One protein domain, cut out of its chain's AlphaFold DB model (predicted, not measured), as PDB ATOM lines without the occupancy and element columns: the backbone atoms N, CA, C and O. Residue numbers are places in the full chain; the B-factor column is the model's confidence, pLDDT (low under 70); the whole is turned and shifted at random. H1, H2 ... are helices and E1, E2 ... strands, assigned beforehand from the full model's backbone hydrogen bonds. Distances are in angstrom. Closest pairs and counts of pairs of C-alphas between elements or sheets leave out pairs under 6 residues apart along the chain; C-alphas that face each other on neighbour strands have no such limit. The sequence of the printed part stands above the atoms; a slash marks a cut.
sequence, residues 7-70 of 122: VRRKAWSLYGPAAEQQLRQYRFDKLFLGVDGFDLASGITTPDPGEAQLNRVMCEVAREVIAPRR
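AT A GLANCE: This is residues 7 to 70 of the 122 residues of the protein "DNA-binding transcriptional regulator AgaR" of Serratia marcescens (UniProt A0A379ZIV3). Helix H2 runs through the middle, with the shorter helix H1 side by side with it and two separate small sheets away from H1: the parallel pair E2 and E5 near the last part of H2, and the hairpin E3 and E4, loosely attached through E4. The short strand E1 lies near the first turn of H2. The printed part has 64 residues, in the order E1 H1 E2 E3 E4 H2 E5, two named helices and five named strands, class mixed. It is compact, with a radius of gyration of the C-alphas of 11.7 A and spans of 30 by 29 by 17 A.

HOW THE PARTS SIT: E2, residues 28 to 32, and E5, residues 62 to 66, are parallel neighbours at 21 degrees; N 31 and O 64 are 2.8 A apart, within hydrogen-bond range. H2, residues 49 to 61, comes closest to E2 at the C-alphas of Val 61 and Phe 28, 6.3 A apart. H1, residues 17 to 24, touches H2 at a shallow tilt of 18 degrees, the same way; their closest C-alphas, of Glu 20 and Leu 54, are 5.9 A apart. In H1 and H2 every O i to N i+4 pair is within hydrogen-bond range. E3, residues 37 to 39, and E4, residues 43 to 45, form an antiparallel hairpin, with N 39 and O 43 within hydrogen-bond range at 2.8 A. The closest C-alphas of E4 and H2, of Thr 45 and Ala 52, are 7.1 A apart; E3 and H2 are apart. E1, residues 13 to 15, pairs with no named strand; its Tyr 15 and Gly 50 of H2 have C-alphas 6.0 A apart.

IN THESE COORDINATES: E1 begins at C-alpha 13 (168.345, 154.862, 154.688). H2 is 18.6 A long, H1 10.6 A, E2 10.3 A, E5 10.1 A, E3 6.6 A, E1 6.5 A and E4 6.4 A. E5 ends at C-alpha 66 (150.684, 148.758, 155.097).

THE WHOLE: The C-alphas farthest apart, of Gln 25 and Arg 70, are 31.0 A apart. The printed part has no cut, and the six links between the named elements are tight. Mean pLDDT of the printed part is 78.1; residues 8 to 13, 37 to 42 and 68 to 70 are under 70.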
ATOM      1  N   VAL A   7     172.527 160.098 153.087       71.00
ATOM      2  CA  VAL A   7     172.613 158.645 153.294       71.00
ATOM      3  C   VAL A   7     173.041 158.353 154.726       71.00
ATOM      4  O   VAL A   7     174.142 158.709 155.159       71.00
ATOM      5  N   ARG A   8     172.204 157.619 155.452       66.44
ATOM      6  CA  ARG A   8     172.540 157.069 156.761       66.44
ATOM      7  C   ARG A   8     173.332 155.781 156.587       66.44
ATOM      8  O   ARG A   8     172.771 154.729 156.311       66.44
ATOM      9  N   ARG A   9     174.643 155.810 156.827       63.47
ATOM     10  CA  ARG A   9     175.504 154.614 156.682       63.47
ATOM     11  C   ARG A   9     175.151 153.447 157.616       63.47
ATOM     12  O   ARG A   9     175.451 152.310 157.285       63.47
ATOM     13  N   LYS A  10     174.522 153.708 158.771       58.88
ATOM     14  CA  LYS A  10     174.151 152.658 159.741       58.88
ATOM     15  C   LYS A  10     172.958 151.805 159.298       58.88
ATOM     16  O   LYS A  10     172.917 150.631 159.635       58.88
ATOM     17  N   ALA A  11     172.009 152.398 158.577       60.00
ATOM     18  CA  ALA A  11     170.759 151.744 158.178       60.00
ATOM     19  C   ALA A  11     170.548 151.728 156.655       60.00
ATOM     20  O   ALA A  11     169.538 151.219 156.184       60.00
ATOM     21  N   TRP A  12     171.490 152.295 155.889       63.34
ATOM     22  CA  TRP A  12     171.387 152.517 154.443       63.34
ATOM     23  C   TRP A  12     170.089 153.227 154.023       63.34
ATOM     24  O   TRP A  12     169.596 153.044 152.913       63.34
ATOM     25  N   SER A  13     169.549 154.065 154.911       65.44
ATOM     26  CA  SER A  13     168.345 154.862 154.688       65.44
ATOM     27  C   SER A  13     168.699 156.240 154.119       65.44
ATOM     28  O   SER A  13     169.738 156.819 154.440       65.44
ATOM     29  N   LEU A  14     167.844 156.762 153.239       75.56
ATOM     30  CA  LEU A  14     167.955 158.101 152.651       75.56
ATOM     31  C   LEU A  14     166.956 159.014 153.352       75.56
ATOM     32  O   LEU A  14     165.784 158.666 153.401       75.56
ATOM     33  N   TYR A  15     167.401 160.149 153.889       79.06
ATOM     34  CA  TYR A  15     166.550 161.063 154.658       79.06
ATOM     35  C   TYR A  15     166.951 162.533 154.473       79.06
ATOM     36  O   TYR A  15     168.002 162.847 153.905       79.06
ATOM     37  N   GLY A  16     166.106 163.443 154.965       81.62
ATOM     38  CA  GLY A  16     166.355 164.884 155.005       81.62
ATOM     39  C   GLY A  16     165.437 165.716 154.100       81.62
ATOM     40  O   GLY A  16     164.649 165.164 153.326       81.62
ATOM     41  N   PRO A  17     165.569 167.056 154.141       80.69
ATOM     42  CA  PRO A  17     164.590 167.977 153.555       80.69
ATOM     43  C   PRO A  17     164.376 167.791 152.049       80.69
ATOM     44  O   PRO A  17     163.258 167.929 151.559       80.69
ATOM     45  N   ALA A  18     165.431 167.436 151.309       82.19
ATOM     46  CA  ALA A  18     165.340 167.170 149.873       82.19
ATOM     47  C   ALA A  18     164.516 165.905 149.566       82.19
ATOM     48  O   ALA A  18     163.692 165.919 148.651       82.19
ATOM     49  N   ALA A  19     164.693 164.841 150.357       83.38
ATOM     50  CA  ALA A  19     163.918 163.607 150.238       83.38
ATOM     51  C   ALA A  19     162.436 163.868 150.543       83.38
ATOM     52  O   ALA A  19     161.552 163.424 149.814       83.38
ATOM     53  N   GLU A  20     162.171 164.637 151.602       85.50
ATOM     54  CA  GLU A  20     160.822 165.027 152.019       85.50
ATOM     55  C   GLU A  20     160.113 165.865 150.948       85.50
ATOM     56  O   GLU A  20     158.967 165.584 150.594       85.50
ATOM     57  N   GLN A  21     160.795 166.871 150.393       86.19
ATOM     58  CA  GLN A  21     160.246 167.696 149.317       86.19
ATOM     59  C   GLN A  21     159.965 166.879 148.060       86.19
ATOM     60  O   GLN A  21     158.908 167.055 147.457       86.19
ATOM     61  N   GLN A  22     160.862 165.962 147.689       86.00
ATOM     62  CA  GLN A  22     160.612 165.052 146.575       86.00
ATOM     63  C   GLN A  22     159.378 164.187 146.834       86.00
ATOM     64  O   GLN A  22     158.517 164.117 145.968       86.00
ATOM     65  N   LEU A  23     159.236 163.579 148.015       85.88
ATOM     66  CA  LEU A  23     158.065 162.751 148.336       85.88
ATOM     67  C   LEU A  23     156.751 163.526 148.238       85.88
ATOM     68  O   LEU A  23     155.781 162.990 147.710       85.88
ATOM     69  N   ARG A  24     156.727 164.789 148.682       88.00
ATOM     70  CA  ARG A  24     155.539 165.658 148.601       88.00
ATOM     71  C   ARG A  24     155.091 165.968 147.170       88.00
ATOM     72  O   ARG A  24     153.938 166.344 146.981       88.00
ATOM     73  N   GLN A  25     155.964 165.806 146.176       87.56
ATOM     74  CA  GLN A  25     155.628 166.014 144.762       87.56
ATOM     75  C   GLN A  25     154.928 164.806 144.126       87.56
ATOM     76  O   GLN A  25     154.401 164.923 143.022       87.56
ATOM     77  N   TYR A  26     154.892 163.662 144.811       85.56
ATOM     78  CA  TYR A  26     154.266 162.441 144.315       85.56
ATOM     79  C   TYR A  26     153.092 162.019 145.196       85.56
ATOM     80  O   TYR A  26     152.989 162.364 146.372       85.56
ATOM     81  N   ARG A  27     152.184 161.245 144.604       85.50
ATOM     82  CA  ARG A  27     151.098 160.567 145.312       85.50
ATOM     83  C   ARG A  27     151.296 159.071 145.175       85.50
ATOM     84  O   ARG A  27     151.538 158.583 144.074       85.50
ATOM     85  N   PHE A  28     151.207 158.364 146.294       86.62
ATOM     86  CA  PHE A  28     151.394 156.919 146.335       86.62
ATOM     87  C   PHE A  28     150.075 156.248 146.702       86.62
ATOM     88  O   PHE A  28     149.446 156.612 147.691       86.62
ATOM     89  N   ASP A  29     149.653 155.243 145.940       87.06
ATOM     90  CA  ASP A  29     148.444 154.490 146.288       87.06
ATOM     91  C   ASP A  29     148.675 153.581 147.494       87.06
ATOM     92  O   ASP A  29     147.808 153.457 148.356       87.06
ATOM     93  N   LYS A  30     149.855 152.956 147.562       86.25
ATOM     94  CA  LYS A  30     150.219 152.001 148.610       86.25
ATOM     95  C   LYS A  30     151.641 152.245 149.087       86.25
ATOM     96  O   LYS A  30     152.572 152.264 148.284       86.25
ATOM     97  N   LEU A  31     151.799 152.375 150.397       86.00
ATOM     98  CA  LEU A  31     153.077 152.469 151.088       86.00
ATOM     99  C   LEU A  31     153.282 151.213 151.932       86.00
ATOM    100  O   LEU A  31     152.483 150.929 152.818       86.00
ATOM    101  N   PHE A  32     154.376 150.492 151.697       84.44
ATOM    102  CA  PHE A  32     154.818 149.414 152.580       84.44
ATOM    103  C   PHE A  32     155.909 149.954 153.495       84.44
ATOM    104  O   PHE A  32     157.020 150.215 153.033       84.44
ATOM    105  N   LEU A  33     155.591 150.143 154.774       83.94
ATOM    106  CA  LEU A  33     156.514 150.757 155.723       83.94
ATOM    107  C   LEU A  33     157.072 149.712 156.691       83.94
ATOM    108  O   LEU A  33     156.330 149.099 157.457       83.94
ATOM    109  N   GLY A  34     158.391 149.510 156.655       74.69
ATOM    110  CA  GLY A  34     159.110 148.744 157.671       74.69
ATOM    111  C   GLY A  34     159.296 149.598 158.919       74.69
ATOM    112  O   GLY A  34     159.818 150.703 158.826       74.69
ATOM    113  N   VAL A  35     158.842 149.106 160.071       72.75
ATOM    114  CA  VAL A  35     158.828 149.872 161.327       72.75
ATOM    115  C   VAL A  35     159.565 149.121 162.423       72.75
ATOM    116  O   VAL A  35     159.492 147.894 162.474       72.75
ATOM    117  N   ASP A  36     160.247 149.835 163.314       73.00
ATOM    118  CA  ASP A  36     160.917 149.228 164.470       73.00
ATOM    119  C   ASP A  36     159.934 148.925 165.610       73.00
ATOM    120  O   ASP A  36     160.113 147.959 166.351       73.00
ATOM    121  N   GLY A  37     158.859 149.710 165.723       67.81
ATOM    122  CA  GLY A  37     157.802 149.523 166.712       67.81
ATOM    123  C   GLY A  37     156.444 150.004 166.206       67.81
ATOM    124  O   GLY A  37     156.360 150.931 165.397       67.81
ATOM    125  N   PHE A  38     155.383 149.357 166.687       69.50
ATOM    126  CA  PHE A  38     153.999 149.734 166.407       69.50
ATOM    127  C   PHE A  38     153.234 149.858 167.724       69.50
ATOM    128  O   PHE A  38     153.110 148.890 168.477       69.50
ATOM    129  N   ASP A  39     152.720 151.052 167.989       67.44
ATOM    130  CA  ASP A  39     151.965 151.401 169.181       67.44
ATOM    131  C   ASP A  39     150.538 151.802 168.789       67.44
ATOM    132  O   ASP A  39     150.339 152.555 167.839       67.44
ATOM    133  N   LEU A  40     149.522 151.301 169.494       60.41
ATOM    134  CA  LEU A  40     148.129 151.606 169.136       60.41
ATOM    135  C   LEU A  40     147.725 153.047 169.470       60.41
ATOM    136  O   LEU A  40     146.803 153.568 168.851       60.41
ATOM    137  N   ALA A  41     148.398 153.678 170.435       62.88
ATOM    138  CA  ALA A  41     148.124 155.052 170.847       62.88
ATOM    139  C   ALA A  41     149.008 156.068 170.108       62.88
ATOM    140  O   ALA A  41     148.558 157.164 169.801       62.88
ATOM    141  N   SER A  42     150.262 155.707 169.823       63.81
ATOM    142  CA  SER A  42     151.267 156.602 169.222       63.81
ATOM    143  C   SER A  42     151.663 156.245 167.784       63.81
ATOM    144  O   SER A  42     152.405 156.989 167.147       63.81
ATOM    145  N   GLY A  43     151.133 155.153 167.232       71.38
ATOM    146  CA  GLY A  43     151.335 154.746 165.847       71.38
ATOM    147  C   GLY A  43     152.701 154.113 165.586       71.38
ATOM    148  O   GLY A  43     153.229 153.329 166.374       71.38
ATOM    149  N   ILE A  44     153.256 154.409 164.416       72.19
ATOM    150  CA  ILE A  44     154.529 153.865 163.944       72.19
ATOM    151  C   ILE A  44     155.685 154.635 164.584       72.19
ATOM    152  O   ILE A  44     155.758 155.856 164.462       72.19
ATOM    153  N   THR A  45     156.618 153.922 165.217       71.31
ATOM    154  CA  THR A  45     157.770 154.532 165.893       71.31
ATOM    155  C   THR A  45     159.087 154.046 165.296       71.31
ATOM    156  O   THR A  45     159.267 152.843 165.103       71.31
ATOM    157  N   THR A  46     160.024 154.970 165.076       72.88
ATOM    158  CA  THR A  46     161.437 154.698 164.764       72.88
ATOM    159  C   THR A  46     162.316 155.487 165.742       72.88
ATOM    160  O   THR A  46     161.935 156.595 166.136       72.88
ATOM    161  N   PRO A  47     163.457 154.935 166.196       73.19
ATOM    162  CA  PRO A  47     164.364 155.630 167.107       73.19
ATOM    163  C   PRO A  47     165.104 156.805 166.454       73.19
ATOM    164  O   PRO A  47     165.678 157.622 167.171       73.19
ATOM    165  N   ASP A  48     165.136 156.888 165.120       77.25
ATOM    166  CA  ASP A  48     165.842 157.954 164.413       77.25
ATOM    167  C   ASP A  48     164.886 159.095 164.015       77.25
ATOM    168  O   ASP A  48     163.924 158.864 163.282       77.25
ATOM    169  N   PRO A  49     165.133 160.341 164.456       77.44
ATOM    170  CA  PRO A  49     164.239 161.458 164.161       77.44
ATOM    171  C   PRO A  49     164.203 161.828 162.670       77.44
ATOM    172  O   PRO A  49     163.178 162.312 162.194       77.44
ATOM    173  N   GLY A  50     165.284 161.585 161.917       79.44
ATOM    174  CA  GLY A  50     165.320 161.838 160.475       79.44
ATOM    175  C   GLY A  50     164.454 160.844 159.703       79.44
ATOM    176  O   GLY A  50     163.689 161.233 158.822       79.44
ATOM    177  N   GLU A  51     164.513 159.569 160.084       78.12
ATOM    178  CA  GLU A  51     163.608 158.546 159.555       78.12
ATOM    179  C   GLU A  51     162.164 158.787 160.006       78.12
ATOM    180  O   GLU A  51     161.248 158.626 159.206       78.12
ATOM    181  N   ALA A  52     161.939 159.226 161.248       82.81
ATOM    182  CA  ALA A  52     160.600 159.530 161.752       82.81
ATOM    183  C   ALA A  52     159.927 160.630 160.924       82.81
ATOM    184  O   ALA A  52     158.772 160.486 160.517       82.81
ATOM    185  N   GLN A  53     160.666 161.704 160.645       83.69
ATOM    186  CA  GLN A  53     160.189 162.819 159.839       83.69
ATOM    187  C   GLN A  53     159.868 162.370 158.407       83.69
ATOM    188  O   GLN A  53     158.784 162.648 157.894       83.69
ATOM    189  N   LEU A  54     160.768 161.609 157.784       84.62
ATOM    190  CA  LEU A  54     160.560 161.097 156.436       84.62
ATOM    191  C   LEU A  54     159.369 160.131 156.358       84.62
ATOM    192  O   LEU A  54     158.528 160.262 155.471       84.62
ATOM    193  N   ASN A  55     159.266 159.198 157.304       84.69
ATOM    194  CA  ASN A  55     158.170 158.236 157.394       84.69
ATOM    195  C   ASN A  55     156.827 158.944 157.572       84.69
ATOM    196  O   ASN A  55     155.844 158.552 156.946       84.69
ATOM    197  N   ARG A  56     156.780 160.018 158.372       86.12
ATOM    198  CA  ARG A  56     155.586 160.859 158.496       86.12
ATOM    199  C   ARG A  56     155.192 161.455 157.145       86.12
ATOM    200  O   ARG A  56     154.038 161.315 156.752       86.12
ATOM    201  N   VAL A  57     156.139 162.040 156.407       88.06
ATOM    202  CA  VAL A  57     155.862 162.572 155.063       88.06
ATOM    203  C   VAL A  57     155.367 161.469 154.128       88.06
ATOM    204  O   VAL A  57     154.378 161.681 153.434       88.06
ATOM    205  N   MET A  58     155.988 160.284 154.138       87.00
ATOM    206  CA  MET A  58     155.539 159.134 153.342       87.00
ATOM    207  C   MET A  58     154.092 158.741 153.666       87.00
ATOM    208  O   MET A  58     153.306 158.509 152.748       87.00
ATOM    209  N   CYS A  59     153.725 158.702 154.948       86.50
ATOM    210  CA  CYS A  59     152.358 158.423 155.384       86.50
ATOM    211  C   CYS A  59     151.364 159.516 154.955       86.50
ATOM    212  O   CYS A  59     150.240 159.187 154.599       86.50
ATOM    213  N   GLU A  60     151.764 160.793 154.946       88.12
ATOM    214  CA  GLU A  60     150.913 161.911 154.494       88.12
ATOM    215  C   GLU A  60     150.613 161.862 152.988       88.12
ATOM    216  O   GLU A  60     149.530 162.249 152.540       88.12
ATOM    217  N   VAL A  61     151.583 161.431 152.176       89.19
ATOM    218  CA  VAL A  61     151.446 161.418 150.709       89.19
ATOM    219  C   VAL A  61     150.839 160.121 150.168       89.19
ATOM    220  O   VAL A  61     150.431 160.083 149.002       89.19
ATOM    221  N   ALA A  62     150.777 159.076 150.996       90.56
ATOM    222  CA  ALA A  62     150.242 157.771 150.645       90.56
ATOM    223  C   ALA A  62     148.748 157.645 150.975       90.56
ATOM    224  O   ALA A  62     148.272 158.120 152.001       90.56
ATOM    225  N   ARG A  63     147.999 156.954 150.111       88.44
ATOM    226  CA  ARG A  63     146.570 156.680 150.322       88.44
ATOM    227  C   ARG A  63     146.329 155.519 151.286       88.44
ATOM    228  O   ARG A  63     145.387 155.558 152.072       88.44
ATOM    229  N   GLU A  64     147.155 154.483 151.208       87.50
ATOM    230  CA  GLU A  64     147.082 153.299 152.060       87.50
ATOM    231  C   GLU A  64     148.476 152.974 152.601       87.50
ATOM    232  O   GLU A  64     149.432 152.855 151.833       87.50
ATOM    233  N   VAL A  65     148.596 152.815 153.921       85.31
ATOM    234  CA  VAL A  65     149.852 152.452 154.589       85.31
ATOM    235  C   VAL A  65     149.730 151.044 155.154       85.31
ATOM    236  O   VAL A  65     148.858 150.755 155.972       85.31
ATOM    237  N   ILE A  66     150.627 150.166 154.723       84.88
ATOM    238  CA  ILE A  66     150.684 148.758 155.097       84.88
ATOM    239  C   ILE A  66     151.976 148.542 155.882       84.88
ATOM    240  O   ILE A  66     153.073 148.551 155.324       84.88
ATOM    241  N   ALA A  67     151.844 148.332 157.189       81.19
ATOM    242  CA  ALA A  67     152.959 147.992 158.063       81.19
ATOM    243  C   ALA A  67     152.892 146.494 158.422       81.19
ATOM    244  O   ALA A  67     151.914 146.054 159.035       81.19
ATOM    245  N   PRO A  68     153.897 145.677 158.054       69.69
ATOM    246  CA  PRO A  68     153.928 144.278 158.444       69.69
ATOM    247  C   PRO A  68     154.180 144.167 159.951       69.69
ATOM    248  O   PRO A  68     155.248 144.507 160.455       69.69
ATOM    249  N   ARG A  69     153.188 143.649 160.676       66.62
ATOM    250  CA  ARG A  69     153.265 143.415 162.122       66.62
ATOM    251  C   ARG A  69     154.211 142.250 162.425       66.62
ATOM    252  O   ARG A  69     153.876 141.099 162.141       66.62
ATOM    253  N   ARG A  70     155.344 142.511 163.088       62.19
ATOM    254  CA  ARG A  70     156.154 141.444 163.710       62.19
ATOM    255  C   ARG A  70     155.798 141.269 165.186       62.19
ATOM    256  O   ARG A  70     155.576 142.237 165.905       62.19
TER     257      ARG A  70